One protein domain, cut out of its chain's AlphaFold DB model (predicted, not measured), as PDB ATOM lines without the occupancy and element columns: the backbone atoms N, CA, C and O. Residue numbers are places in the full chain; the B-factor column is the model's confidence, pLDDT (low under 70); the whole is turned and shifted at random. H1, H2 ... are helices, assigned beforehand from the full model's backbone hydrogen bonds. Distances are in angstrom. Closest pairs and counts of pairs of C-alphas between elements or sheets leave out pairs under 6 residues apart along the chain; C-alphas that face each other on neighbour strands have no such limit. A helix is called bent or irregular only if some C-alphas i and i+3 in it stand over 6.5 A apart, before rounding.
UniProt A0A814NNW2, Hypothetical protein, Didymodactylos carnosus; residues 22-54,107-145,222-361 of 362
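Overview. This is residues 22 to 54, 107 to 145 and 222 to 361 of the 362 residues of the protein "Hypothetical protein" of Didymodactylos carnosus (UniProt A0A814NNW2). One long, kinked helix, H10, runs through the middle of a cluster of helices; H1, H4, H6 and H9 pack on it from several sides, and H2 and H3 touch it in its first half. The first residues of H6, 222 to 229, stick out of the cluster, and a long stretch without a named element, residues 251 to 291, loops over its outside from H6 to the small helix H7. The printed part has 212 residues with ten named helices, H1 to H10 in order along the chain, and no named strand. The class is all helix, and the helix packing is part aligned, part crossed. The whole is compact, with a radius of gyration of the C-alphas of 17.3 A and spans of 51 by 40 by 38 A.

Along the chain. H10, residues 331 to 359, runs 41.9 A from C-alpha 331 at (212.193, 236.807, 233.012) to C-alpha 359 at (237.999, 258.593, 257.730), with a kink of 41 degrees near residue 338. It is irregular: C-alphas 334 and 337 are 7.1 A apart. H6, residues 222 to 250, also has 29 residues and is 40.8 A long, beginning at C-alpha 222 at (199.876, 262.522, 234.401), with a kink of 39 degrees near residue 244. H6 is only just irregular, with C-alphas 242 and 245 6.8 A apart. H9, residues 312 to 327, is 21.3 A long, has a kink of 36 degrees near residue 321, and is irregular, with C-alphas 318 and 321 7.1 A apart. H1, residues 22 to 36, is 20.9 A long and begins at C-alpha 22 at (227.535, 256.334, 240.419); H2, residues 39 to 54, is 23.2 A long. The shorter helices are H3, residues 108 to 118, H4, residues 123 to 133, H5, residues 135 to 142, H7, residues 292 to 297, and H8, residues 303 to 310.

Arrangement. H10 is the hub, touching six helices. With residues 337 to 350 alone it touches H1, at a steep tilt of 49 degrees, opposite ways; the closest C-alphas are those of Gly 31 and Ala 342, 3.6 A apart. With residues 337 to 345 alone it touches H4, closest at Phe 126 and Gly 341, C-alphas 4.7 A apart. H9 and H10 form a helical hairpin at a shallow tilt of 9 degrees, with the C-alphas of Leu 326 and Gly 332 closest at 3.5 A. H10 also touches H2, closest at the C-alphas of Phe 49 and Phe 334, 6.0 A, H3, at those of Val 113 and Val 336, 6.7 A, and H6, at those of Leu 242 and His 340, 6.5 A. H6, with residues 231 to 239 alone, touches H9 at a tilt of 69 degrees, only just steep; the closest C-alphas are those of Ala 235 and Thr 319, 5.3 A apart. H4 and H5 form a second helical hairpin, with the C-alphas of Tyr 131 and Ala 138 5.2 A apart. H8 only just touches H6, with 3 pairs of C-alphas within 8 A, the closest those of Leu 247 and Val 304 at 6.1 A. H7 is close to H10 but not clearly touching, with the C-alphas of Thr 294 and Ile 355 closest at 7.6 A. H1 and H6 are apart. Every O i to N i+4 pair is within hydrogen-bond range in H1, H3, H4, H5, H7 and H8; the counts are 11 of 12 in H2, 22 of 25 in H6, 10 of 12 in H9 and 22 of 25 in H10.

Size, cuts and confidence. The two C-alphas farthest apart, those of Gln 222 and Leu 262, are 58.9 A apart. Residues 55 to 106 are not printed, with 17.6 A across that cut from C-alpha 54 to C-alpha 107, nor are residues 146 to 221, with 44.9 A from C-alpha 145 to C-alpha 222. The link from H6 to H7, 41 residues, is long. The mean pLDDT of the printed part is 77.8; 59 residues are under 70, among them 222 to 229 and 260 to 289.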
ATOM      1  N   HIS A  22     226.427 257.150 240.905       92.25
ATOM      2  CA  HIS A  22     227.535 256.334 240.419       92.25
ATOM      3  C   HIS A  22     227.727 255.077 241.278       92.25
ATOM      4  O   HIS A  22     227.843 253.973 240.744       92.25
ATOM      5  N   LEU A  23     227.690 255.210 242.609       92.81
ATOM      6  CA  LEU A  23     227.789 254.081 243.537       92.81
ATOM      7  C   LEU A  23     226.656 253.068 243.328       92.81
ATOM      8  O   LEU A  23     226.918 251.868 243.270       92.81
ATOM      9  N   GLY A  24     225.412 253.530 243.174       91.44
ATOM     10  CA  GLY A  24     224.256 252.662 242.937       91.44
ATOM     11  C   GLY A  24     224.358 251.899 241.615       91.44
ATOM     12  O   GLY A  24     224.180 250.679 241.587       91.44
ATOM     13  N   LEU A  25     224.710 252.597 240.531       93.69
ATOM     14  CA  LEU A  25     224.822 252.011 239.195       93.69
ATOM     15  C   LEU A  25     225.974 251.003 239.114       93.69
ATOM     16  O   LEU A  25     225.780 249.864 238.688       93.69
ATOM     17  N   THR A  26     227.165 251.394 239.575       93.00
ATOM     18  CA  THR A  26     228.339 250.509 239.573       93.00
ATOM     19  C   THR A  26     228.133 249.290 240.463       93.00
ATOM     20  O   THR A  26     228.515 248.187 240.072       93.00
ATOM     21  N   SER A  27     227.473 249.451 241.616       93.44
ATOM     22  CA  SER A  27     227.120 248.332 242.493       93.44
ATOM     23  C   SER A  27     226.118 247.379 241.856       93.44
ATOM     24  O   SER A  27     226.262 246.168 242.004       93.44
ATOM     25  N   SER A  28     225.142 247.903 241.110       93.88
ATOM     26  CA  SER A  28     224.182 247.078 240.378       93.88
ATOM     27  C   SER A  28     224.874 246.232 239.315       93.88
ATOM     28  O   SER A  28     224.706 245.016 239.307       93.88
ATOM     29  N   VAL A  29     225.683 246.858 238.454       93.94
ATOM     30  CA  VAL A  29     226.352 246.174 237.336       93.94
ATOM     31  C   VAL A  29     227.378 245.161 237.841       93.94
ATOM     32  O   VAL A  29     227.350 243.999 237.440       93.94
ATOM     33  N   ARG A  30     228.265 245.560 238.761       91.81
ATOM     34  CA  ARG A  30     229.299 244.658 239.294       91.81
ATOM     35  C   ARG A  30     228.700 243.528 240.115       91.81
ATOM     36  O   ARG A  30     229.116 242.384 239.966       91.81
ATOM     37  N   GLY A  31     227.706 243.840 240.944       93.19
ATOM     38  CA  GLY A  31     226.975 242.844 241.710       93.19
ATOM     39  C   GLY A  31     226.270 241.828 240.812       93.19
ATOM     40  O   GLY A  31     226.327 240.633 241.097       93.19
ATOM     41  N   PHE A  32     225.671 242.280 239.706       94.19
ATOM     42  CA  PHE A  32     225.056 241.397 238.717       94.19
ATOM     43  C   PHE A  32     226.082 240.458 238.081       94.19
ATOM     44  O   PHE A  32     225.863 239.253 238.072       94.19
ATOM     45  N   ILE A  33     227.218 240.984 237.607       93.19
ATOM     46  CA  ILE A  33     228.286 240.179 236.989       93.19
ATOM     47  C   ILE A  33     228.824 239.133 237.975       93.19
ATOM     48  O   ILE A  33     229.010 237.973 237.618       93.19
ATOM     49  N   LEU A  34     229.033 239.514 239.238       91.75
ATOM     50  CA  LEU A  34     229.475 238.587 240.281       91.75
ATOM     51  C   LEU A  34     228.445 237.487 240.554       91.75
ATOM     52  O   LEU A  34     228.812 236.321 240.674       91.75
ATOM     53  N   ALA A  35     227.163 237.843 240.634       93.25
ATOM     54  CA  ALA A  35     226.090 236.874 240.814       93.25
ATOM     55  C   ALA A  35     225.936 235.955 239.590       93.25
ATOM     56  O   ALA A  35     225.684 234.765 239.747       93.25
ATOM     57  N   TRP A  36     226.122 236.498 238.386       93.12
ATOM     58  CA  TRP A  36     226.107 235.762 237.122       93.12
ATOM     59  C   TRP A  36     227.240 234.745 237.027       93.12
ATOM     60  O   TRP A  36     227.044 233.658 236.503       93.12
ATOM     61  N   ASN A  37     228.407 235.053 237.579       89.00
ATOM     62  CA  ASN A  37     229.559 234.151 237.553       89.00
ATOM     63  C   ASN A  37     229.573 233.139 238.709       89.00
ATOM     64  O   ASN A  37     230.543 232.404 238.869       89.00
ATOM     65  N   ASN A  38     228.528 233.106 239.537       89.50
ATOM     66  CA  ASN A  38     228.451 232.211 240.682       89.50
ATOM     67  C   ASN A  38     227.548 231.005 240.371       89.50
ATOM     68  O   ASN A  38     226.324 231.123 240.284       89.50
ATOM     69  N   ASP A  39     228.155 229.820 240.258       90.31
ATOM     70  CA  ASP A  39     227.465 228.566 239.916       90.31
ATOM     71  C   ASP A  39     226.326 228.214 240.874       90.31
ATOM     72  O   ASP A  39     225.302 227.655 240.470       90.31
ATOM     73  N   TYR A  40     226.488 228.536 242.159       90.75
ATOM     74  CA  TYR A  40     225.452 228.289 243.154       90.75
ATOM     75  C   TYR A  40     224.201 229.123 242.865       90.75
ATOM     76  O   TYR A  40     223.078 228.624 242.982       90.75
ATOM     77  N   VAL A  41     224.391 230.376 242.444       90.81
ATOM     78  CA  VAL A  41     223.298 231.275 242.061       90.81
ATOM     79  C   VAL A  41     222.572 230.711 240.849       90.81
ATOM     80  O   VAL A  41     221.355 230.559 240.905       90.81
ATOM     81  N   TRP A  42     223.300 230.292 239.813       90.81
ATOM     82  CA  TRP A  42     222.723 229.662 238.622       90.81
ATOM     83  C   TRP A  42     221.906 228.411 238.928       90.81
ATOM     84  O   TRP A  42     220.744 228.313 238.532       90.81
ATOM     85  N   LYS A  43     222.485 227.464 239.671       90.75
ATOM     86  CA  LYS A  43     221.803 226.216 240.043       90.75
ATOM     87  C   LYS A  43     220.541 226.491 240.858       90.75
ATOM     88  O   LYS A  43     219.496 225.889 240.607       90.75
ATOM     89  N   THR A  44     220.618 227.427 241.804       88.94
ATOM     90  CA  THR A  44     219.467 227.817 242.632       88.94
ATOM     91  C   THR A  44     218.387 228.505 241.799       88.94
ATOM     92  O   THR A  44     217.203 228.226 241.981       88.94
ATOM     93  N   GLN A  45     218.780 229.351 240.847       87.31
ATOM     94  CA  GLN A  45     217.872 230.056 239.947       87.31
ATOM     95  C   GLN A  45     217.132 229.111 239.016       87.31
ATOM     96  O   GLN A  45     215.911 229.177 238.947       87.31
ATOM     97  N   LEU A  46     217.836 228.185 238.364       88.56
ATOM     98  CA  LEU A  46     217.214 227.187 237.492       88.56
ATOM     99  C   LEU A  46     216.215 226.314 238.260       88.56
ATOM    100  O   LEU A  46     215.091 226.106 237.804       88.56
ATOM    101  N   LYS A  47     216.590 225.861 239.465       86.88
ATOM    102  CA  LYS A  47     215.703 225.064 240.323       86.88
ATOM    103  C   LYS A  47     214.464 225.841 240.765       86.88
ATOM    104  O   LYS A  47     213.373 225.285 240.839       86.88
ATOM    105  N   SER A  48     214.623 227.115 241.094       82.19
ATOM    106  CA  SER A  48     213.507 227.918 241.593       82.19
ATOM    107  C   SER A  48     212.635 228.446 240.466       82.19
ATOM    108  O   SER A  48     211.440 228.609 240.671       82.19
ATOM    109  N   PHE A  49     213.192 228.666 239.273       82.56
ATOM    110  CA  PHE A  49     212.441 229.079 238.094       82.56
ATOM    111  C   PHE A  49     211.360 228.056 237.739       82.56
ATOM    112  O   PHE A  49     210.215 228.444 237.525       82.56
ATOM    113  N   SER A  50     211.672 226.755 237.770       80.88
ATOM    114  CA  SER A  50     210.669 225.708 237.529       80.88
ATOM    115  C   SER A  50     209.583 225.692 238.608       80.88
ATOM    116  O   SER A  50     208.395 225.738 238.288       80.88
ATOM    117  N   SER A  51     209.973 225.716 239.889       79.12
ATOM    118  CA  SER A  51     209.031 225.778 241.015       79.12
ATOM    119  C   SER A  51     208.124 227.003 240.936       79.12
ATOM    120  O   SER A  51     206.944 226.942 241.279       79.12
ATOM    121  N   LEU A  52     208.675 228.128 240.498       75.44
ATOM    122  CA  LEU A  52     207.960 229.383 240.423       75.44
ATOM    123  C   LEU A  52     207.029 229.422 239.212       75.44
ATOM    124  O   LEU A  52     205.915 229.927 239.331       75.44
ATOM    125  N   LEU A  53     207.437 228.868 238.069       78.38
ATOM    126  CA  LEU A  53     206.579 228.735 236.892       78.38
ATOM    127  C   LEU A  53     205.348 227.886 237.228       78.38
ATOM    128  O   LEU A  53     204.225 228.304 236.949       78.38
ATOM    129  N   ILE A  54     205.545 226.773 237.941       80.50
ATOM    130  CA  ILE A  54     204.454 225.940 238.467       80.50
ATOM    131  C   ILE A  54     203.579 226.741 239.438       80.50
ATOM    132  O   ILE A  54     202.354 226.725 239.320       80.50
ATOM    133  N   PHE A 107     202.245 243.405 241.226       64.06
ATOM    134  CA  PHE A 107     202.494 242.904 242.583       64.06
ATOM    135  C   PHE A 107     203.277 241.593 242.601       64.06
ATOM    136  O   PHE A 107     203.924 241.281 243.604       64.06
ATOM    137  N   ILE A 108     203.245 240.848 241.494       65.19
ATOM    138  CA  ILE A 108     203.937 239.574 241.328       65.19
ATOM    139  C   ILE A 108     205.429 239.682 241.681       65.19
ATOM    140  O   ILE A 108     205.862 238.868 242.485       65.19
ATOM    141  N   PRO A 109     206.217 240.674 241.214       62.53
ATOM    142  CA  PRO A 109     207.623 240.808 241.595       62.53
ATOM    143  C   PRO A 109     207.866 240.926 243.095       62.53
ATOM    144  O   PRO A 109     208.795 240.334 243.636       62.53
ATOM    145  N   LEU A 110     207.017 241.686 243.783       65.62
ATOM    146  CA  LEU A 110     207.148 241.965 245.209       65.62
ATOM    147  C   LEU A 110     206.769 240.723 246.024       65.62
ATOM    148  O   LEU A 110     207.485 240.335 246.946       65.62
ATOM    149  N   PHE A 111     205.689 240.047 245.622       69.75
ATOM    150  CA  PHE A 111     205.303 238.750 246.168       69.75
ATOM    151  C   PHE A 111     206.358 237.675 245.883       69.75
ATOM    152  O   PHE A 111     206.697 236.904 246.773       69.75
ATOM    153  N   ALA A 112     206.935 237.662 244.684       69.56
ATOM    154  CA  ALA A 112     207.986 236.735 244.297       69.56
ATOM    155  C   ALA A 112     209.216 236.908 245.168       69.56
ATOM    156  O   ALA A 112     209.686 235.942 245.749       69.56
ATOM    157  N   VAL A 113     209.714 238.137 245.308       69.75
ATOM    158  CA  VAL A 113     210.861 238.431 246.168       69.75
ATOM    159  C   VAL A 113     210.559 238.022 247.609       69.75
ATOM    160  O   VAL A 113     211.403 237.392 248.244       69.75
ATOM    161  N   PHE A 114     209.345 238.281 248.105       70.25
ATOM    162  CA  PHE A 114     208.922 237.840 249.432       70.25
ATOM    163  C   PHE A 114     208.932 236.308 249.575       70.25
ATOM    164  O   PHE A 114     209.528 235.794 250.520       70.25
ATOM    165  N   VAL A 115     208.316 235.574 248.645       72.25
ATOM    166  CA  VAL A 115     208.273 234.099 248.623       72.25
ATOM    167  C   VAL A 115     209.680 233.519 248.503       72.25
ATOM    168  O   VAL A 115     210.047 232.614 249.251       72.25
ATOM    169  N   MET A 116     210.498 234.074 247.618       73.94
ATOM    170  CA  MET A 116     211.868 233.633 247.383       73.94
ATOM    171  C   MET A 116     212.714 233.806 248.646       73.94
ATOM    172  O   MET A 116     213.377 232.863 249.089       73.94
ATOM    173  N   ASN A 117     212.627 234.971 249.292       71.88
ATOM    174  CA  ASN A 117     213.336 235.239 250.539       71.88
ATOM    175  C   ASN A 117     212.857 234.359 251.688       71.88
ATOM    176  O   ASN A 117     213.675 233.829 252.444       71.88
ATOM    177  N   ASN A 118     211.544 234.216 251.844       72.19
ATOM    178  CA  ASN A 118     210.948 233.691 253.066       72.19
ATOM    179  C   ASN A 118     210.601 232.210 253.042       72.19
ATOM    180  O   ASN A 118     210.681 231.575 254.089       72.19
ATOM    181  N   LEU A 119     210.278 231.662 251.875       72.31
ATOM    182  CA  LEU A 119     209.886 230.263 251.713       72.31
ATOM    183  C   LEU A 119     210.976 229.450 251.012       72.31
ATOM    184  O   LEU A 119     211.281 228.345 251.445       72.31
ATOM    185  N   LEU A 120     211.603 230.006 249.970       74.38
ATOM    186  CA  LEU A 120     212.567 229.267 249.141       74.38
ATOM    187  C   LEU A 120     214.028 229.421 249.586       74.38
ATOM    188  O   LEU A 120     214.918 228.785 249.028       74.38
ATOM    189  N   GLY A 121     214.293 230.227 250.618       77.06
ATOM    190  CA  GLY A 121     215.620 230.318 251.225       77.06
ATOM    191  C   GLY A 121     216.670 231.006 250.346       77.06
ATOM    192  O   GLY A 121     217.855 230.696 250.474       77.06
ATOM    193  N   TYR A 122     216.263 231.966 249.504       80.81
ATOM    194  CA  TYR A 122     217.162 232.761 248.640       80.81
ATOM    195  C   TYR A 122     218.232 233.558 249.384       80.81
ATOM    196  O   TYR A 122     219.210 234.019 248.804       80.81
ATOM    197  N   GLU A 123     218.100 233.645 250.695       86.44
ATOM    198  CA  GLU A 123     219.154 234.063 251.599       86.44
ATOM    199  C   GLU A 123     220.505 233.375 251.312       86.44
ATOM    200  O   GLU A 123     221.552 234.016 251.361       86.44
ATOM    201  N   LYS A 124     220.494 232.088 250.935       89.44
ATOM    202  CA  LYS A 124     221.717 231.348 250.587       89.44
ATOM    203  C   LYS A 124     222.423 231.911 249.353       89.44
ATOM    204  O   LYS A 124     223.642 231.849 249.294       89.44
ATOM    205  N   VAL A 125     221.680 232.479 248.399       91.00
ATOM    206  CA  VAL A 125     222.223 233.132 247.192       91.00
ATOM    207  C   VAL A 125     222.912 234.447 247.550       91.00
ATOM    208  O   VAL A 125     224.007 234.735 247.070       91.00
ATOM    209  N   PHE A 126     222.303 235.233 248.439       93.00
ATOM    210  CA  PHE A 126     222.951 236.426 248.980       93.00
ATOM    211  C   PHE A 126     224.246 236.053 249.711       93.00
ATOM    212  O   PHE A 126     225.305 236.617 249.430       93.00
ATOM    213  N   PHE A 127     224.186 235.065 250.611       93.06
ATOM    214  CA  PHE A 127     225.361 234.640 251.363       93.06
ATOM    215  C   PHE A 127     226.423 233.995 250.480       93.06
ATOM    216  O   PHE A 127     227.590 234.261 250.719       93.06
ATOM    217  N   SER A 128     226.085 233.226 249.442       92.75
ATOM    218  CA  SER A 128     227.091 232.621 248.555       92.75
ATOM    219  C   SER A 128     227.941 233.678 247.849       92.75
ATOM    220  O   SER A 128     229.161 233.534 247.766       92.75
ATOM    221  N   VAL A 129     227.322 234.773 247.394       92.75
ATOM    222  CA  VAL A 129     228.057 235.910 246.823       92.75
ATOM    223  C   VAL A 129     228.806 236.667 247.917       92.75
ATOM    224  O   VAL A 129     229.985 236.971 247.746       92.75
ATOM    225  N   LEU A 130     228.188 236.908 249.077       93.00
ATOM    226  CA  LEU A 130     228.854 237.597 250.184       93.00
ATOM    227  C   LEU A 130     230.085 236.831 250.695       93.00
ATOM    228  O   LEU A 130     231.101 237.450 250.984       93.00
ATOM    229  N   TYR A 131     230.024 235.500 250.759       90.75
ATOM    230  CA  TYR A 131     231.141 234.629 251.125       90.75
ATOM    231  C   TYR A 131     232.295 234.741 250.137       90.75
ATOM    232  O   TYR A 131     233.443 234.766 250.564       90.75
ATOM    233  N   SER A 132     231.999 234.845 248.838       88.88
ATOM    234  CA  SER A 132     233.030 235.025 247.809       88.88
ATOM    235  C   SER A 132     233.756 236.372 247.915       88.88
ATOM    236  O   SER A 132     234.908 236.479 247.506       88.88
ATOM    237  N   LEU A 133     233.097 237.386 248.491       89.31
ATOM    238  CA  LEU A 133     233.647 238.731 248.664       89.31
ATOM    239  C   LEU A 133     234.322 238.920 250.029       89.31
ATOM    240  O   LEU A 133     235.392 239.512 250.109       89.31
ATOM    241  N   HIS A 134     233.688 238.453 251.107       88.62
ATOM    242  CA  HIS A 134     234.128 238.683 252.481       88.62
ATOM    243  C   HIS A 134     233.687 237.538 253.425       88.62
ATOM    244  O   HIS A 134     232.710 237.680 254.170       88.62
ATOM    245  N   PRO A 135     234.423 236.407 253.465       88.25
ATOM    246  CA  PRO A 135     234.000 235.187 254.162       88.25
ATOM    247  C   PRO A 135     233.715 235.368 255.657       88.25
ATOM    248  O   PRO A 135     232.718 234.867 256.174       88.25
ATOM    249  N   THR A 136     234.572 236.116 256.356       85.69
ATOM    250  CA  THR A 136     234.449 236.362 257.803       85.69
ATOM    251  C   THR A 136     233.180 237.138 258.144       85.69
ATOM    252  O   THR A 136     232.447 236.761 259.057       85.69
ATOM    253  N   PHE A 137     232.874 238.182 257.375       86.12
ATOM    254  CA  PHE A 137     231.663 238.979 257.532       86.12
ATOM    255  C   PHE A 137     230.411 238.175 257.176       86.12
ATOM    256  O   PHE A 137     229.432 238.212 257.920       86.12
ATOM    257  N   ALA A 138     230.455 237.408 256.082       89.81
ATOM    258  CA  ALA A 138     229.358 236.536 255.679       89.81
ATOM    259  C   ALA A 138     229.007 235.528 256.780       89.81
ATOM    260  O   ALA A 138     227.847 235.446 257.183       89.81
ATOM    261  N   TYR A 139     230.014 234.848 257.335       87.19
ATOM    262  CA  TYR A 139     229.845 233.896 258.433       87.19
ATOM    263  C   TYR A 139     229.219 234.538 259.670       87.19
ATOM    264  O   TYR A 139     228.219 234.055 260.201       87.19
ATOM    265  N   GLN A 140     229.748 235.682 260.095       84.88
ATOM    266  CA  GLN A 140     229.213 236.388 261.255       84.88
ATOM    267  C   GLN A 140     227.793 236.895 261.053       84.88
ATOM    268  O   GLN A 140     227.016 236.923 262.003       84.88
ATOM    269  N   LEU A 141     227.448 237.325 259.842       87.12
ATOM    270  CA  LEU A 141     226.104 237.778 259.514       87.12
ATOM    271  C   LEU A 141     225.122 236.598 259.419       87.12
ATOM    272  O   LEU A 141     223.955 236.747 259.790       87.12
ATOM    273  N   GLN A 142     225.588 235.427 258.977       89.44
ATOM    274  CA  GLN A 142     224.789 234.206 258.892       89.44
ATOM    275  C   GLN A 142     224.473 233.609 260.270       89.44
ATOM    276  O   GLN A 142     223.352 233.153 260.475       89.44
ATOM    277  N   LEU A 143     225.410 233.662 261.226       85.56
ATOM    278  CA  LEU A 143     225.201 233.172 262.598       85.56
ATOM    279  C   LEU A 143     224.108 233.925 263.372       85.56
ATOM    280  O   LEU A 143     223.670 233.486 264.435       85.56
ATOM    281  N   ARG A 144     223.678 235.086 262.878       82.81
ATOM    282  CA  ARG A 144     222.729 235.933 263.595       82.81
ATOM    283  C   ARG A 144     221.292 235.486 263.380       82.81
ATOM    284  O   ARG A 144     220.930 235.086 262.271       82.81
ATOM    285  N   PRO A 145     220.447 235.610 264.420       80.62
ATOM    286  CA  PRO A 145     219.076 235.144 264.354       80.62
ATOM    287  C   PRO A 145     218.329 235.863 263.237       80.62
ATOM    288  O   PRO A 145     218.346 237.090 263.112       80.62
ATOM    289  N   GLN A 222     200.406 263.313 233.296       66.19
ATOM    290  CA  GLN A 222     199.876 262.522 234.401       66.19
ATOM    291  C   GLN A 222     200.186 261.025 234.256       66.19
ATOM    292  O   GLN A 222     200.587 260.387 235.229       66.19
ATOM    293  N   SER A 223     200.056 260.458 233.052       65.62
ATOM    294  CA  SER A 223     200.363 259.044 232.784       65.62
ATOM    295  C   SER A 223     201.845 258.715 233.017       65.62
ATOM    296  O   SER A 223     202.169 257.721 233.678       65.62
ATOM    297  N   TYR A 224     202.751 259.577 232.550       67.81
ATOM    298  CA  TYR A 224     204.196 259.437 232.744       67.81
ATOM    299  C   TYR A 224     204.589 259.581 234.207       67.81
ATOM    300  O   TYR A 224     205.360 258.779 234.731       67.81
ATOM    301  N   ALA A 225     204.037 260.577 234.890       63.75
ATOM    302  CA  ALA A 225     204.391 260.848 236.269       63.75
ATOM    303  C   ALA A 225     203.818 259.792 237.236       63.75
ATOM    304  O   ALA A 225     204.508 259.390 238.174       63.75
ATOM    305  N   MET A 226     202.634 259.233 236.953       65.00
ATOM    306  CA  MET A 226     202.129 258.036 237.643       65.00
ATOM    307  C   MET A 226     203.013 256.807 237.394       65.00
ATOM    308  O   MET A 226     203.266 256.035 238.317       65.00
ATOM    309  N   SER A 227     203.529 256.634 236.176       68.94
ATOM    310  CA  SER A 227     204.446 255.533 235.856       68.94
ATOM    311  C   SER A 227     205.781 255.674 236.593       68.94
ATOM    312  O   SER A 227     206.239 254.722 237.224       68.94
ATOM    313  N   LEU A 228     206.372 256.873 236.596       67.44
ATOM    314  CA  LEU A 228     207.599 257.186 237.339       67.44
ATOM    315  C   LEU A 228     207.433 256.941 238.836       67.44
ATOM    316  O   LEU A 228     208.306 256.361 239.482       67.44
ATOM    317  N   LEU A 229     206.283 257.323 239.377       68.00
ATOM    318  CA  LEU A 229     205.935 257.028 240.749       68.00
ATOM    319  C   LEU A 229     205.846 255.520 241.016       68.00
ATOM    320  O   LEU A 229     206.409 255.056 242.005       68.00
ATOM    321  N   HIS A 230     205.137 254.754 240.183       70.62
ATOM    322  CA  HIS A 230     205.043 253.302 240.355       70.62
ATOM    323  C   HIS A 230     206.428 252.654 240.323       70.62
ATOM    324  O   HIS A 230     206.726 251.820 241.176       70.62
ATOM    325  N   ILE A 231     207.297 253.098 239.412       73.62
ATOM    326  CA  ILE A 231     208.692 252.655 239.333       73.62
ATOM    327  C   ILE A 231     209.437 253.002 240.624       73.62
ATOM    328  O   ILE A 231     210.106 252.142 241.191       73.62
ATOM    329  N   GLN A 232     209.291 254.223 241.144       74.19
ATOM    330  CA  GLN A 232     209.925 254.626 242.400       74.19
ATOM    331  C   GLN A 232     209.417 253.797 243.593       74.19
ATOM    332  O   GLN A 232     210.206 253.358 244.430       74.19
ATOM    333  N   LEU A 233     208.110 253.560 243.693       71.00
ATOM    334  CA  LEU A 233     207.513 252.739 244.749       71.00
ATOM    335  C   LEU A 233     207.990 251.288 244.670       71.00
ATOM    336  O   LEU A 233     208.386 250.713 245.684       71.00
ATOM    337  N   ALA A 234     208.018 250.721 243.465       74.81
ATOM    338  CA  ALA A 234     208.539 249.386 243.221       74.81
ATOM    339  C   ALA A 234     210.028 249.299 243.587       74.81
ATOM    340  O   ALA A 234     210.414 248.399 244.327       74.81
ATOM    341  N   ALA A 235     210.842 250.269 243.162       79.50
ATOM    342  CA  ALA A 235     212.277 250.328 243.442       79.50
ATOM    343  C   ALA A 235     212.553 250.432 244.944       79.50
ATOM    344  O   ALA A 235     213.325 249.657 245.503       79.50
ATOM    345  N   THR A 236     211.858 251.331 245.638       75.81
ATOM    346  CA  THR A 236     212.008 251.488 247.091       75.81
ATOM    347  C   THR A 236     211.546 250.266 247.873       75.81
ATOM    348  O   THR A 236     212.205 249.880 248.842       75.81
ATOM    349  N   SER A 237     210.445 249.633 247.464       77.81
ATOM    350  CA  SER A 237     209.995 248.394 248.089       77.81
ATOM    351  C   SER A 237     210.972 247.253 247.831       77.81
ATOM    352  O   SER A 237     211.306 246.530 248.764       77.81
ATOM    353  N   LEU A 238     211.464 247.119 246.599       83.25
ATOM    354  CA  LEU A 238     212.449 246.110 246.228       83.25
ATOM    355  C   LEU A 238     213.744 246.296 247.016       83.25
ATOM    356  O   LEU A 238     214.246 245.335 247.588       83.25
ATOM    357  N   ALA A 239     214.248 247.528 247.120       85.69
ATOM    358  CA  ALA A 239     215.441 247.836 247.901       85.69
ATOM    359  C   ALA A 239     215.225 247.422 249.355       85.69
ATOM    360  O   ALA A 239     216.054 246.761 249.972       85.69
ATOM    361  N   ARG A 240     214.064 247.751 249.916       82.31
ATOM    362  CA  ARG A 240     213.758 247.360 251.282       82.31
ATOM    363  C   ARG A 240     213.725 245.843 251.454       82.31
ATOM    364  O   ARG A 240     214.378 245.349 252.358       82.31
ATOM    365  N   GLU A 241     213.030 245.106 250.599       82.12
ATOM    366  CA  GLU A 241     212.990 243.640 250.697       82.12
ATOM    367  C   GLU A 241     214.383 243.007 250.510       82.12
ATOM    368  O   GLU A 241     214.737 242.073 251.233       82.12
ATOM    369  N   LEU A 242     215.207 243.560 249.612       86.12
ATOM    370  CA  LEU A 242     216.574 243.098 249.362       86.12
ATOM    371  C   LEU A 242     217.549 243.419 250.497       86.12
ATOM    372  O   LEU A 242     218.492 242.663 250.670       86.12
ATOM    373  N   PHE A 243     217.376 244.506 251.256       87.56
ATOM    374  CA  PHE A 243     218.368 244.943 252.252       87.56
ATOM    375  C   PHE A 243     217.894 244.838 253.712       87.56
ATOM    376  O   PHE A 243     218.705 244.521 254.579       87.56
ATOM    377  N   ASP A 244     216.611 245.061 254.026       82.81
ATOM    378  CA  ASP A 244     216.078 245.111 255.409       82.81
ATOM    379  C   ASP A 244     216.271 243.748 256.118       82.81
ATOM    380  O   ASP A 244     216.650 243.693 257.290       82.81
ATOM    381  N   THR A 245     216.146 242.636 255.380       80.94
ATOM    382  CA  THR A 245     216.385 241.266 255.881       80.94
ATOM    383  C   THR A 245     217.822 241.045 256.370       80.94
ATOM    384  O   THR A 245     218.036 240.349 257.363       80.94
ATOM    385  N   TYR A 246     218.815 241.645 255.711       85.50
ATOM    386  CA  TYR A 246     220.233 241.470 256.057       85.50
ATOM    387  C   TYR A 246     220.714 242.546 257.030       85.50
ATOM    388  O   TYR A 246     221.423 242.254 257.993       85.50
ATOM    389  N   LEU A 247     220.260 243.788 256.854       84.94
ATOM    390  CA  LEU A 247     220.568 244.883 257.770       84.94
ATOM    391  C   LEU A 247     219.965 244.658 259.164       84.94
ATOM    392  O   LEU A 247     220.584 245.009 260.167       84.94
ATOM    393  N   SER A 248     218.790 244.030 259.263       80.94
ATOM    394  CA  SER A 248     218.211 243.647 260.558       80.94
ATOM    395  C   SER A 248     219.066 242.624 261.315       80.94
ATOM    396  O   SER A 248     219.063 242.626 262.544       80.94
ATOM    397  N   ARG A 249     219.876 241.808 260.629       83.12
ATOM    398  CA  ARG A 249     220.840 240.910 261.290       83.12
ATOM    399  C   ARG A 249     222.049 241.655 261.818       83.12
ATOM    400  O   ARG A 249     222.497 241.367 262.927       83.12
ATOM    401  N   LEU A 250     222.539 242.661 261.091       77.62
ATOM    402  CA  LEU A 250     223.626 243.525 261.574       77.62
ATOM    403  C   LEU A 250     223.293 244.180 262.914       77.62
ATOM    404  O   LEU A 250     224.190 244.455 263.700       77.62
ATOM    405  N   HIS A 251     222.013 244.346 263.215       70.25
ATOM    406  CA  HIS A 251     221.566 244.956 264.447       70.25
ATOM    407  C   HIS A 251     221.825 244.121 265.725       70.25
ATOM    408  O   HIS A 251     222.057 244.677 266.794       70.25
ATOM    409  N   HIS A 252     221.817 242.788 265.661       63.62
ATOM    410  CA  HIS A 252     221.932 241.938 266.859       63.62
ATOM    411  C   HIS A 252     223.373 241.818 267.425       63.62
ATOM    412  O   HIS A 252     223.720 240.814 268.034       63.62
ATOM    413  N   THR A 253     224.216 242.844 267.260       59.00
ATOM    414  CA  THR A 253     225.665 242.893 267.567       59.00
ATOM    415  C   THR A 253     226.061 242.780 269.038       59.00
ATOM    416  O   THR A 253     227.255 242.714 269.312       59.00
ATOM    417  N   LYS A 254     225.125 242.808 269.995       59.25
ATOM    418  CA  LYS A 254     225.491 242.883 271.423       59.25
ATOM    419  C   LYS A 254     226.164 241.619 271.955       59.25
ATOM    420  O   LYS A 254     226.827 241.687 272.983       59.25
ATOM    421  N   THR A 255     225.996 240.488 271.280       62.91
ATOM    422  CA  THR A 255     226.583 239.222 271.710       62.91
ATOM    423  C   THR A 255     227.951 239.043 271.045       62.91
ATOM    424  O   THR A 255     228.011 239.097 269.812       62.91
ATOM    425  N   PRO A 256     229.042 238.839 271.808       62.91
ATOM    426  CA  PRO A 256     230.337 238.506 271.226       62.91
ATOM    427  C   PRO A 256     230.193 237.239 270.380       62.91
ATOM    428  O   PRO A 256     229.624 236.239 270.820       62.91
ATOM    429  N   LEU A 257     230.637 237.318 269.127       65.56
ATOM    430  CA  LEU A 257     230.563 236.205 268.189       65.56
ATOM    431  C   LEU A 257     231.640 235.170 268.545       65.56
ATOM    432  O   LEU A 257     232.746 235.563 268.926       65.56
ATOM    433  N   PRO A 258     231.354 233.866 268.400       71.75
ATOM    434  CA  PRO A 258     232.382 232.846 268.533       71.75
ATOM    435  C   PRO A 258     233.493 233.082 267.493       71.75
ATOM    436  O   PRO A 258     233.205 233.586 266.398       71.75
ATOM    437  N   PRO A 259     234.753 232.734 267.811       71.75
ATOM    438  CA  PRO A 259     235.849 232.830 266.856       71.75
ATOM    439  C   PRO A 259     235.499 232.051 265.586       71.75
ATOM    440  O   PRO A 259     234.899 230.976 265.642       71.75
ATOM    441  N   VAL A 260     235.837 232.623 264.428       68.50
ATOM    442  CA  VAL A 260     235.607 231.969 263.135       68.50
ATOM    443  C   VAL A 260     236.445 230.687 263.119       68.50
ATOM    444  O   VAL A 260     237.659 230.789 263.310       68.50
ATOM    445  N   PRO A 261     235.849 229.497 262.926       66.56
ATOM    446  CA  PRO A 261     236.636 228.286 262.773       66.56
ATOM    447  C   PRO A 261     237.575 228.467 261.574       66.56
ATOM    448  O   PRO A 261     237.143 228.846 260.489       66.56
ATOM    449  N   LEU A 262     238.872 228.233 261.791       60.56
ATOM    450  CA  LEU A 262     239.931 228.336 260.776       60.56
ATOM    451  C   LEU A 262     239.821 227.269 259.675       60.56
ATOM    452  O   LEU A 262     240.644 227.252 258.757       60.56
ATOM    453  N   GLU A 263     238.822 226.384 259.740       57.84
ATOM    454  CA  GLU A 263     238.514 225.499 258.627       57.84
ATOM    455  C   GLU A 263     238.179 226.348 257.411       57.84
ATOM    456  O   GLU A 263     237.230 227.136 257.413       57.84
ATOM    457  N   LYS A 264     239.024 226.207 256.381       51.28
ATOM    458  CA  LYS A 264     238.853 226.877 255.099       51.28
ATOM    459  C   LYS A 264     237.387 226.703 254.709       51.28
ATOM    460  O   LYS A 264     236.968 225.552 254.540       51.28
ATOM    461  N   PRO A 265     236.603 227.792 254.576       50.12
ATOM    462  CA  PRO A 265     235.270 227.666 254.014       50.12
ATOM    463  C   PRO A 265     235.444 226.890 252.715       50.12
ATOM    464  O   PRO A 265     236.414 227.157 252.004       50.12
ATOM    465  N   GLN A 266     234.591 225.894 252.454       51.59
ATOM    466  CA  GLN A 266     234.574 225.216 251.163       51.59
ATOM    467  C   GLN A 266     234.406 226.308 250.112       51.59
ATOM    468  O   GLN A 266     233.308 226.813 249.877       51.59
ATOM    469  N   VAL A 267     235.535 226.767 249.574       49.91
ATOM    470  CA  VAL A 267     235.583 227.753 248.518       49.91
ATOM    471  C   VAL A 267     234.931 227.006 247.383       49.91
ATOM    472  O   VAL A 267     235.506 226.045 246.878       49.91
ATOM    473  N   TYR A 268     233.695 227.380 247.058       51.72
ATOM    474  CA  TYR A 268     233.072 226.975 245.813       51.72
ATOM    475  C   TYR A 268     234.075 227.373 244.734       51.72
ATOM    476  O   TYR A 268     234.295 228.559 244.493       51.72
ATOM    477  N   SER A 269     234.821 226.389 244.235       48.47
ATOM    478  CA  SER A 269     235.958 226.614 243.362       48.47
ATOM    479  C   SER A 269     235.423 227.291 242.113       48.47
ATOM    480  O   SER A 269     234.668 226.676 241.365       48.47
ATOM    481  N   ASN A 270     235.776 228.561 241.917       48.94
ATOM    482  CA  ASN A 270     235.436 229.319 240.720       48.94
ATOM    483  C   ASN A 270     236.209 228.731 239.529       48.94
ATOM    484  O   ASN A 270     237.216 229.284 239.101       48.94
ATOM    485  N   THR A 271     235.750 227.611 238.977       51.38
ATOM    486  CA  THR A 271     236.300 227.011 237.751       51.38
ATOM    487  C   THR A 271     236.025 227.853 236.499       51.38
ATOM    488  O   THR A 271     236.557 227.555 235.438       51.38
ATOM    489  N   LEU A 272     235.245 228.935 236.614       49.38
ATOM    490  CA  LEU A 272     234.887 229.845 235.518       49.38
ATOM    491  C   LEU A 272     235.761 231.111 235.418       49.38
ATOM    492  O   LEU A 272     235.507 231.959 234.562       49.38
ATOM    493  N   SER A 273     236.804 231.274 236.246       48.19
ATOM    494  CA  SER A 273     237.626 232.497 236.221       48.19
ATOM    495  C   SER A 273     238.454 232.678 234.941       48.19
ATOM    496  O   SER A 273     238.939 233.778 234.696       48.19
ATOM    497  N   THR A 274     238.621 231.648 234.108       50.50
ATOM    498  CA  THR A 274     239.407 231.718 232.864       50.50
ATOM    499  C   THR A 274     238.640 232.305 231.677       50.50
ATOM    500  O   THR A 274     239.258 232.907 230.803       50.50
ATOM    501  N   SER A 275     237.308 232.214 231.641       46.62
ATOM    502  CA  SER A 275     236.523 232.588 230.451       46.62
ATOM    503  C   SER A 275     236.348 234.102 230.257       46.62
ATOM    504  O   SER A 275     236.123 234.552 229.138       46.62
ATOM    505  N   PHE A 276     236.476 234.912 231.316       47.03
ATOM    506  CA  PHE A 276     236.215 236.361 231.249       47.03
ATOM    507  C   PHE A 276     237.452 237.248 231.093       47.03
ATOM    508  O   PHE A 276     237.301 238.412 230.719       47.03
ATOM    509  N   TYR A 277     238.666 236.713 231.267       50.50
ATOM    510  CA  TYR A 277     239.877 237.456 230.897       50.50
ATOM    511  C   TYR A 277     239.898 237.812 229.398       50.50
ATOM    512  O   TYR A 277     240.541 238.787 229.021       50.50
ATOM    513  N   MET A 278     239.132 237.102 228.556       46.78
ATOM    514  CA  MET A 278     239.003 237.409 227.127       46.78
ATOM    515  C   MET A 278     238.215 238.691 226.808       46.78
ATOM    516  O   MET A 278     238.420 239.253 225.740       46.78
ATOM    517  N   PHE A 279     237.352 239.194 227.700       53.66
ATOM    518  CA  PHE A 279     236.509 240.368 227.406       53.66
ATOM    519  C   PHE A 279     237.045 241.693 227.971       53.66
ATOM    520  O   PHE A 279     236.331 242.693 227.970       53.66
ATOM    521  N   GLY A 280     238.279 241.731 228.489       52.00
ATOM    522  CA  GLY A 280     238.899 242.969 228.989       52.00
ATOM    523  C   GLY A 280     238.252 243.564 230.250       52.00
ATOM    524  O   GLY A 280     238.697 244.602 230.742       52.00
ATOM    525  N   PHE A 281     237.239 242.909 230.825       49.19
ATOM    526  CA  PHE A 281     236.688 243.279 232.122       49.19
ATOM    527  C   PHE A 281     237.652 242.823 233.215       49.19
ATOM    528  O   PHE A 281     237.648 241.664 233.626       49.19
ATOM    529  N   GLN A 282     238.487 243.744 233.701       52.50
ATOM    530  CA  GLN A 282     239.230 243.513 234.938       52.50
ATOM    531  C   GLN A 282     238.224 243.168 236.037       52.50
ATOM    532  O   GLN A 282     237.274 243.930 236.267       52.50
ATOM    533  N   LEU A 283     238.419 242.024 236.708       53.19
ATOM    534  CA  LEU A 283     237.640 241.707 237.901       53.19
ATOM    535  C   LEU A 283     237.689 242.929 238.826       53.19
ATOM    536  O   LEU A 283     238.765 243.519 238.989       53.19
ATOM    537  N   PRO A 284     236.550 243.342 239.409       55.00
ATOM    538  CA  PRO A 284     236.548 244.468 240.326       55.00
ATOM    539  C   PRO A 284     237.619 244.210 241.385       55.00
ATOM    540  O   PRO A 284     237.643 243.116 241.954       55.00
ATOM    541  N   LYS A 285     238.522 245.189 241.597       58.06
ATOM    542  CA  LYS A 285     239.516 245.151 242.683       58.06
ATOM    543  C   LYS A 285     238.811 244.579 243.902       58.06
ATOM    544  O   LYS A 285     237.792 245.139 244.310       58.06
ATOM    545  N   ILE A 286     239.313 243.443 244.393       57.34
ATOM    546  CA  ILE A 286     238.747 242.758 245.550       57.34
ATOM    547  C   ILE A 286     238.547 243.830 246.615       57.34
ATOM    548  O   ILE A 286     239.493 244.533 246.976       57.34
ATOM    549  N   ILE A 287     237.287 244.005 247.011       63.25
ATOM    550  CA  ILE A 287     236.860 244.863 248.112       63.25
ATOM    551  C   ILE A 287     237.826 244.573 249.260       63.25
ATOM    552  O   ILE A 287     237.858 243.443 249.747       63.25
ATOM    553  N   GLN A 288     238.669 245.551 249.622       69.75
ATOM    554  CA  GLN A 288     239.638 245.354 250.700       69.75
ATOM    555  C   GLN A 288     238.884 244.844 251.931       69.75
ATOM    556  O   GLN A 288     237.822 245.398 252.239       69.75
ATOM    557  N   PRO A 289     239.375 243.783 252.599       67.50
ATOM    558  CA  PRO A 289     238.682 243.213 253.741       67.50
ATOM    559  C   PRO A 289     238.479 244.310 254.783       67.50
ATOM    560  O   PRO A 289     239.434 244.952 255.220       67.50
ATOM    561  N   LEU A 290     237.220 244.564 255.140       70.44
ATOM    562  CA  LEU A 290     236.893 245.572 256.132       70.44
ATOM    563  C   LEU A 290     237.325 245.037 257.503       70.44
ATOM    564  O   LEU A 290     236.981 243.898 257.847       70.44
ATOM    565  N   PRO A 291     238.012 245.845 258.327       76.62
ATOM    566  CA  PRO A 291     238.269 245.465 259.702       76.62
ATOM    567  C   PRO A 291     236.939 245.217 260.412       76.62
ATOM    568  O   PRO A 291     235.989 246.002 260.315       76.62
ATOM    569  N   LEU A 292     236.870 244.115 261.152       69.75
ATOM    570  CA  LEU A 292     235.648 243.711 261.840       69.75
ATOM    571  C   LEU A 292     235.173 244.773 262.843       69.75
ATOM    572  O   LEU A 292     233.977 245.020 262.987       69.75
ATOM    573  N   SER A 293     236.130 245.422 263.504       76.81
ATOM    574  CA  SER A 293     235.903 246.531 264.431       76.81
ATOM    575  C   SER A 293     235.108 247.661 263.778       76.81
ATOM    576  O   SER A 293     234.145 248.153 264.362       76.81
ATOM    577  N   THR A 294     235.430 248.003 262.530       73.81
ATOM    578  CA  THR A 294     234.755 249.066 261.783       73.81
ATOM    579  C   THR A 294     233.309 248.693 261.458       73.81
ATOM    580  O   THR A 294     232.404 249.517 261.583       73.81
ATOM    581  N   ILE A 295     233.052 247.428 261.110       70.62
ATOM    582  CA  ILE A 295     231.696 246.913 260.859       70.62
ATOM    583  C   ILE A 295     230.830 247.006 262.123       70.62
ATOM    584  O   ILE A 295     229.658 247.383 262.044       70.62
ATOM    585  N   HIS A 296     231.395 246.688 263.290       71.19
ATOM    586  CA  HIS A 296     230.689 246.797 264.566       71.19
ATOM    587  C   HIS A 296     230.323 248.247 264.909       71.19
ATOM    588  O   HIS A 296     229.220 248.500 265.399       71.19
ATOM    589  N   GLU A 297     231.191 249.200 264.579       70.69
ATOM    590  CA  GLU A 297     230.961 250.631 264.796       70.69
ATOM    591  C   GLU A 297     229.816 251.198 263.930       70.69
ATOM    592  O   GLU A 297     229.152 252.175 264.286       70.69
ATOM    593  N   LEU A 298     229.518 250.552 262.800       65.44
ATOM    594  CA  LEU A 298     228.414 250.906 261.903       65.44
ATOM    595  C   LEU A 298     227.033 250.387 262.359       65.44
ATOM    596  O   LEU A 298     226.018 250.781 261.780       65.44
ATOM    597  N   ALA A 299     226.960 249.548 263.401       58.19
ATOM    598  CA  ALA A 299     225.777 248.751 263.749       58.19
ATOM    599  C   ALA A 299     224.916 249.138 264.999       58.19
ATOM    600  O   ALA A 299     224.355 248.225 265.608       58.19
ATOM    601  N   PRO A 300     224.706 250.405 265.437       52.44
ATOM    602  CA  PRO A 300     223.741 250.683 266.520       52.44
ATOM    603  C   PRO A 300     222.255 250.704 266.071       52.44
ATOM    604  O   PRO A 300     221.921 251.110 264.964       52.44
ATOM    605  N   HIS A 301     221.318 250.350 266.965       47.34
ATOM    606  CA  HIS A 301     219.865 250.120 266.737       47.34
ATOM    607  C   HIS A 301     219.073 251.177 265.956       47.34
ATOM    608  O   HIS A 301     218.113 250.845 265.253       47.34
ATOM    609  N   LYS A 302     219.466 252.451 266.044       59.81
ATOM    610  CA  LYS A 302     218.837 253.553 265.294       59.81
ATOM    611  C   LYS A 302     219.365 253.672 263.853       59.81
ATOM    612  O   LYS A 302     218.783 254.416 263.061       59.81
ATOM    613  N   HIS A 303     220.406 252.919 263.486       64.25
ATOM    614  CA  HIS A 303     221.120 253.090 262.227       64.25
ATOM    615  C   HIS A 303     220.557 252.332 261.036       64.25
ATOM    616  O   HIS A 303     220.707 252.867 259.959       64.25
ATOM    617  N   VAL A 304     219.851 251.198 261.136       71.12
ATOM    618  CA  VAL A 304     219.400 250.490 259.906       71.12
ATOM    619  C   VAL A 304     218.476 251.363 259.053       71.12
ATOM    620  O   VAL A 304     218.733 251.615 257.877       71.12
ATOM    621  N   ARG A 305     217.430 251.925 259.674       73.81
ATOM    622  CA  ARG A 305     216.544 252.876 258.985       73.81
ATOM    623  C   ARG A 305     217.296 254.139 258.579       73.81
ATOM    624  O   ARG A 305     217.005 254.692 257.528       73.81
ATOM    625  N   HIS A 306     218.233 254.614 259.399       80.75
ATOM    626  CA  HIS A 306     219.029 255.794 259.069       80.75
ATOM    627  C   HIS A 306     219.986 255.545 257.892       80.75
ATOM    628  O   HIS A 306     220.143 256.427 257.063       80.75
ATOM    629  N   PHE A 307     220.556 254.352 257.782       82.25
ATOM    630  CA  PHE A 307     221.484 253.900 256.753       82.25
ATOM    631  C   PHE A 307     220.758 253.771 255.419       82.25
ATOM    632  O   PHE A 307     221.139 254.429 254.454       82.25
ATOM    633  N   LEU A 308     219.624 253.056 255.404       81.56
ATOM    634  CA  LEU A 308     218.735 252.989 254.238       81.56
ATOM    635  C   LEU A 308     218.290 254.387 253.782       81.56
ATOM    636  O   LEU A 308     218.205 254.656 252.590       81.56
ATOM    637  N   ARG A 309     218.029 255.303 254.724       79.25
ATOM    638  CA  ARG A 309     217.680 256.700 254.410       79.25
ATOM    639  C   ARG A 309     218.871 257.502 253.888       79.25
ATOM    640  O   ARG A 309     218.694 258.333 253.003       79.25
ATOM    641  N   LYS A 310     220.060 257.300 254.456       84.38
ATOM    642  CA  LYS A 310     221.282 258.033 254.108       84.38
ATOM    643  C   LYS A 310     221.751 257.691 252.697       84.38
ATOM    644  O   LYS A 310     222.164 258.607 251.992       84.38
ATOM    645  N   HIS A 311     221.609 256.427 252.303       87.00
ATOM    646  CA  HIS A 311     221.980 255.896 250.988       87.00
ATOM    647  C   HIS A 311     220.769 255.627 250.092       87.00
ATOM    648  O   HIS A 311     220.822 254.802 249.181       87.00
ATOM    649  N   TYR A 312     219.653 256.316 250.348       85.12
ATOM    650  CA  TYR A 312     218.409 256.117 249.608       85.12
ATOM    651  C   TYR A 312     218.608 256.278 248.095       85.12
ATOM    652  O   TYR A 312     218.067 255.489 247.330       85.12
ATOM    653  N   VAL A 313     219.406 257.266 247.669       86.19
ATOM    654  CA  VAL A 313     219.678 257.517 246.245       86.19
ATOM    655  C   VAL A 313     220.447 256.350 245.627       86.19
ATOM    656  O   VAL A 313     219.987 255.804 244.629       86.19
ATOM    657  N   SER A 314     221.552 255.903 246.236       89.94
ATOM    658  CA  SER A 314     222.296 254.741 245.735       89.94
ATOM    659  C   SER A 314     221.445 253.478 245.680       89.94
ATOM    660  O   SER A 314     221.492 252.763 244.685       89.94
ATOM    661  N   LEU A 315     220.640 253.216 246.714       90.19
ATOM    662  CA  LEU A 315     219.761 252.047 246.765       90.19
ATOM    663  C   LEU A 315     218.660 252.108 245.701       90.19
ATOM    664  O   LEU A 315     218.386 251.103 245.051       90.19
ATOM    665  N   LEU A 316     218.068 253.286 245.488       87.94
ATOM    666  CA  LEU A 316     217.066 253.508 244.449       87.94
ATOM    667  C   LEU A 316     217.654 253.223 243.062       87.94
ATOM    668  O   LEU A 316     217.097 252.410 242.325       87.94
ATOM    669  N   ILE A 317     218.798 253.839 242.741       90.50
ATOM    670  CA  ILE A 317     219.494 253.645 241.462       90.50
ATOM    671  C   ILE A 317     219.932 252.190 241.288       90.50
ATOM    672  O   ILE A 317     219.766 251.641 240.204       90.50
ATOM    673  N   PHE A 318     220.412 251.539 242.353       94.06
ATOM    674  CA  PHE A 318     220.747 250.116 242.342       94.06
ATOM    675  C   PHE A 318     219.546 249.248 241.944       94.06
ATOM    676  O   PHE A 318     219.685 248.348 241.126       94.06
ATOM    677  N   THR A 319     218.360 249.516 242.496       91.38
ATOM    678  CA  THR A 319     217.164 248.700 242.226       91.38
ATOM    679  C   THR A 319     216.467 248.985 240.905       91.38
ATOM    680  O   THR A 319     215.691 248.151 240.447       91.38
ATOM    681  N   LEU A 320     216.728 250.135 240.286       89.69
ATOM    682  CA  LEU A 320     216.004 250.607 239.107       89.69
ATOM    683  C   LEU A 320     216.084 249.617 237.922       89.69
ATOM    684  O   LEU A 320     215.028 249.236 237.411       89.69
ATOM    685  N   PRO A 321     217.268 249.091 237.536       91.69
ATOM    686  CA  PRO A 321     217.364 248.069 236.493       91.69
ATOM    687  C   PRO A 321     216.584 246.805 236.852       91.69
ATOM    688  O   PRO A 321     215.886 246.249 236.012       91.69
ATOM    689  N   TYR A 322     216.640 246.372 238.114       89.94
ATOM    690  CA  TYR A 322     215.926 245.179 238.557       89.94
ATOM    691  C   TYR A 322     214.418 245.363 238.539       89.94
ATOM    692  O   TYR A 322     213.737 244.403 238.230       89.94
ATOM    693  N   VAL A 323     213.880 246.555 238.810       85.88
ATOM    694  CA  VAL A 323     212.440 246.824 238.643       85.88
ATOM    695  C   VAL A 323     212.021 246.621 237.194       85.88
ATOM    696  O   VAL A 323     211.012 245.966 236.947       85.88
ATOM    697  N   PHE A 324     212.810 247.117 236.237       86.19
ATOM    698  CA  PHE A 324     212.534 246.889 234.819       86.19
ATOM    699  C   PHE A 324     212.632 245.408 234.450       86.19
ATOM    700  O   PHE A 324     211.700 244.876 233.856       86.19
ATOM    701  N   LEU A 325     213.696 244.712 234.856       86.38
ATOM    702  CA  LEU A 325     213.839 243.279 234.576       86.38
ATOM    703  C   LEU A 325     212.712 242.468 235.229       86.38
ATOM    704  O   LEU A 325     212.134 241.592 234.595       86.38
ATOM    705  N   LEU A 326     212.353 242.805 236.472       81.88
ATOM    706  CA  LEU A 326     211.275 242.178 237.234       81.88
ATOM    707  C   LEU A 326     209.890 242.432 236.639       81.88
ATOM    708  O   LEU A 326     209.004 241.602 236.814       81.88
ATOM    709  N   SER A 327     209.708 243.552 235.937       76.19
ATOM    710  CA  SER A 327     208.454 243.874 235.255       76.19
ATOM    711  C   SER A 327     208.191 242.995 234.031       76.19
ATOM    712  O   SER A 327     207.040 242.866 233.620       76.19
ATOM    713  N   ILE A 328     209.229 242.357 233.472       79.81
ATOM    714  CA  ILE A 328     209.091 241.417 232.360       79.81
ATOM    715  C   ILE A 328     208.580 240.083 232.929       79.81
ATOM    716  O   ILE A 328     209.291 239.445 233.714       79.81
ATOM    717  N   PRO A 329     207.372 239.621 232.553       68.62
ATOM    718  CA  PRO A 329     206.840 238.349 233.035       68.62
ATOM    719  C   PRO A 329     207.799 237.191 232.733       68.62
ATOM    720  O   PRO A 329     208.445 237.180 231.687       68.62
ATOM    721  N   LEU A 330     207.878 236.206 233.634       74.62
ATOM    722  CA  LEU A 330     208.803 235.056 233.582       74.62
ATOM    723  C   LEU A 330     210.285 235.432 233.750       74.62
ATOM    724  O   LEU A 330     210.938 234.924 234.663       74.62
ATOM    725  N   PHE A 331     210.802 236.357 232.943       80.81
ATOM    726  CA  PHE A 331     212.193 236.807 233.012       80.81
ATOM    727  C   PHE A 331     212.517 237.475 234.351       80.81
ATOM    728  O   PHE A 331     213.553 237.210 234.957       80.81
ATOM    729  N   GLY A 332     211.587 238.267 234.878       79.75
ATOM    730  CA  GLY A 332     211.745 238.928 236.159       79.75
ATOM    731  C   GLY A 332     212.055 237.973 237.300       79.75
ATOM    732  O   GLY A 332     212.982 238.193 238.077       79.75
ATOM    733  N   PHE A 333     211.338 236.855 237.360       76.62
ATOM    734  CA  PHE A 333     211.572 235.830 238.369       76.62
ATOM    735  C   PHE A 333     212.945 235.184 238.241       76.62
ATOM    736  O   PHE A 333     213.618 234.953 239.245       76.62
ATOM    737  N   PHE A 334     213.376 234.958 237.002       82.25
ATOM    738  CA  PHE A 334     214.720 234.497 236.708       82.25
ATOM    739  C   PHE A 334     215.785 235.519 237.134       82.25
ATOM    740  O   PHE A 334     216.898 235.133 237.463       82.25
ATOM    741  N   CYS A 335     215.466 236.810 237.241       88.50
ATOM    742  CA  CYS A 335     216.401 237.825 237.729       88.50
ATOM    743  C   CYS A 335     216.502 237.941 239.256       88.50
ATOM    744  O   CYS A 335     217.433 238.582 239.750       88.50
ATOM    745  N   VAL A 336     215.606 237.314 240.029       88.19
ATOM    746  CA  VAL A 336     215.523 237.524 241.487       88.19
ATOM    747  C   VAL A 336     216.804 237.111 242.216       88.19
ATOM    748  O   VAL A 336     217.312 237.867 243.039       88.19
ATOM    749  N   GLY A 337     217.365 235.938 241.941       89.69
ATOM    750  CA  GLY A 337     218.633 235.504 242.540       89.69
ATOM    751  C   GLY A 337     219.828 236.361 242.140       89.69
ATOM    752  O   GLY A 337     220.670 236.635 242.991       89.69
ATOM    753  N   PHE A 338     219.874 236.876 240.907       92.88
ATOM    754  CA  PHE A 338     220.916 237.833 240.523       92.88
ATOM    755  C   PHE A 338     220.778 239.138 241.307       92.88
ATOM    756  O   PHE A 338     221.781 239.659 241.781       92.88
ATOM    757  N   ALA A 339     219.551 239.617 241.538       92.75
ATOM    758  CA  ALA A 339     219.303 240.782 242.384       92.75
ATOM    759  C   ALA A 339     219.771 240.561 243.834       92.75
ATOM    760  O   ALA A 339     220.372 241.455 244.428       92.75
ATOM    761  N   HIS A 340     219.561 239.364 244.398       91.75
ATOM    762  CA  HIS A 340     220.047 239.012 245.740       91.75
ATOM    763  C   HIS A 340     221.574 238.929 245.806       91.75
ATOM    764  O   HIS A 340     222.176 239.471 246.731       91.75
ATOM    765  N   GLY A 341     222.209 238.300 244.817       91.94
ATOM    766  CA  GLY A 341     223.666 238.276 244.721       91.94
ATOM    767  C   GLY A 341     224.250 239.682 244.558       91.94
ATOM    768  O   GLY A 341     225.194 240.058 245.253       91.94
ATOM    769  N   ALA A 342     223.629 240.513 243.723       94.75
ATOM    770  CA  ALA A 342     224.045 241.895 243.531       94.75
ATOM    771  C   ALA A 342     223.844 242.760 244.780       94.75
ATOM    772  O   ALA A 342     224.669 243.630 245.064       94.75
ATOM    773  N   ALA A 343     222.796 242.495 245.563       94.38
ATOM    774  CA  ALA A 343     222.556 243.175 246.829       94.38
ATOM    775  C   ALA A 343     223.681 242.907 247.844       94.38
ATOM    776  O   ALA A 343     224.032 243.810 248.601       94.38
ATOM    777  N   ALA A 344     224.302 241.720 247.831       93.88
ATOM    778  CA  ALA A 344     225.459 241.423 248.680       93.88
ATOM    779  C   ALA A 344     226.658 242.325 248.356       93.88
ATOM    780  O   ALA A 344     227.254 242.914 249.260       93.88
ATOM    781  N   TYR A 345     226.968 242.493 247.065       94.31
ATOM    782  CA  TYR A 345     228.016 243.414 246.621       94.31
ATOM    783  C   TYR A 345     227.675 244.868 246.974       94.31
ATOM    784  O   TYR A 345     228.499 245.579 247.545       94.31
ATOM    785  N   ALA A 346     226.447 245.303 246.676       94.38
ATOM    786  CA  ALA A 346     226.001 246.666 246.944       94.38
ATOM    787  C   ALA A 346     226.051 247.012 248.438       94.38
ATOM    788  O   ALA A 346     226.462 248.114 248.795       94.38
ATOM    789  N   LEU A 347     225.693 246.071 249.319       92.88
ATOM    790  CA  LEU A 347     225.789 246.270 250.761       92.88
ATOM    791  C   LEU A 347     227.235 246.563 251.188       92.88
ATOM    792  O   LEU A 347     227.468 247.541 251.897       92.88
ATOM    793  N   LEU A 348     228.198 245.756 250.730       91.38
ATOM    794  CA  LEU A 348     229.615 245.955 251.041       91.38
ATOM    795  C   LEU A 348     230.146 247.276 250.477       91.38
ATOM    796  O   LEU A 348     230.784 248.030 251.208       91.38
ATOM    797  N   ALA A 349     229.836 247.587 249.217       91.31
ATOM    798  CA  ALA A 349     230.289 248.815 248.566       91.31
ATOM    799  C   ALA A 349     229.777 250.074 249.289       91.31
ATOM    800  O   ALA A 349     230.533 251.018 249.514       91.31
ATOM    801  N   ILE A 350     228.507 250.077 249.712       91.06
ATOM    802  CA  ILE A 350     227.932 251.191 250.477       91.06
ATOM    803  C   ILE A 350     228.592 251.299 251.858       91.06
ATOM    804  O   ILE A 350     228.904 252.404 252.302       91.06
ATOM    805  N   MET A 351     228.830 250.172 252.538       89.31
ATOM    806  CA  MET A 351     229.509 250.175 253.835       89.31
ATOM    807  C   MET A 351     230.945 250.706 253.737       89.31
ATOM    808  O   MET A 351     231.342 251.498 254.585       89.31
ATOM    809  N   GLN A 352     231.700 250.337 252.700       89.81
ATOM    810  CA  GLN A 352     233.052 250.862 252.470       89.81
ATOM    811  C   GLN A 352     233.055 252.360 252.201       89.81
ATOM    812  O   GLN A 352     233.775 253.093 252.871       89.81
ATOM    813  N   ALA A 353     232.193 252.824 251.294       89.56
ATOM    814  CA  ALA A 353     232.084 254.245 250.983       89.56
ATOM    815  C   ALA A 353     231.742 255.077 252.233       89.56
ATOM    816  O   ALA A 353     232.189 256.211 252.389       89.56
ATOM    817  N   GLU A 354     230.945 254.524 253.149       88.75
ATOM    818  CA  GLU A 354     230.628 255.172 254.419       88.75
ATOM    819  C   GLU A 354     231.829 255.226 255.379       88.75
ATOM    820  O   GLU A 354     231.992 256.222 256.084       88.75
ATOM    821  N   ILE A 355     232.677 254.196 255.399       86.69
ATOM    822  CA  ILE A 355     233.909 254.167 256.202       86.69
ATOM    823  C   ILE A 355     234.909 255.191 255.682       86.69
ATOM    824  O   ILE A 355     235.392 256.009 256.460       86.69
ATOM    825  N   GLU A 356     235.156 255.200 254.374       88.25
ATOM    826  CA  GLU A 356     236.062 256.151 253.724       88.25
ATOM    827  C   GLU A 356     235.633 257.597 254.007       88.25
ATOM    828  O   GLU A 356     236.445 258.440 254.381       88.25
ATOM    829  N   ARG A 357     234.325 257.882 253.935       87.12
ATOM    830  CA  ARG A 357     233.779 259.208 254.266       87.12
ATOM    831  C   ARG A 357     233.969 259.596 255.729       87.12
ATOM    832  O   ARG A 357     234.092 260.784 256.011       87.12
ATOM    833  N   LYS A 358     233.920 258.637 256.659       86.25
ATOM    834  CA  LYS A 358     234.188 258.898 258.081       86.25
ATOM    835  C   LYS A 358     235.672 259.156 258.320       86.25
ATOM    836  O   LYS A 358     235.990 260.079 259.056       86.25
ATOM    837  N   GLN A 359     236.548 258.398 257.663       87.38
ATOM    838  CA  GLN A 359     237.999 258.593 257.730       87.38
ATOM    839  C   GLN A 359     238.425 259.947 257.153       87.38
ATOM    840  O   GLN A 359     239.306 260.578 257.705       87.38
ATOM    841  N   GLN A 360     237.765 260.432 256.097       89.38
ATOM    842  CA  GLN A 360     238.012 261.769 255.532       89.38
ATOM    843  C   GLN A 360     237.491 262.930 256.398       89.38
ATOM    844  O   GLN A 360     237.779 264.086 256.102       89.38
ATOM    845  N   GLN A 361     236.646 262.652 257.398       85.88
ATOM    846  CA  GLN A 361     236.088 263.663 258.309       85.88
ATOM    847  C   GLN A 361     236.844 263.762 259.636       85.88
ATOM    848  O   GLN A 361     236.559 264.680 260.407       85.88
TER     849      GLN A 361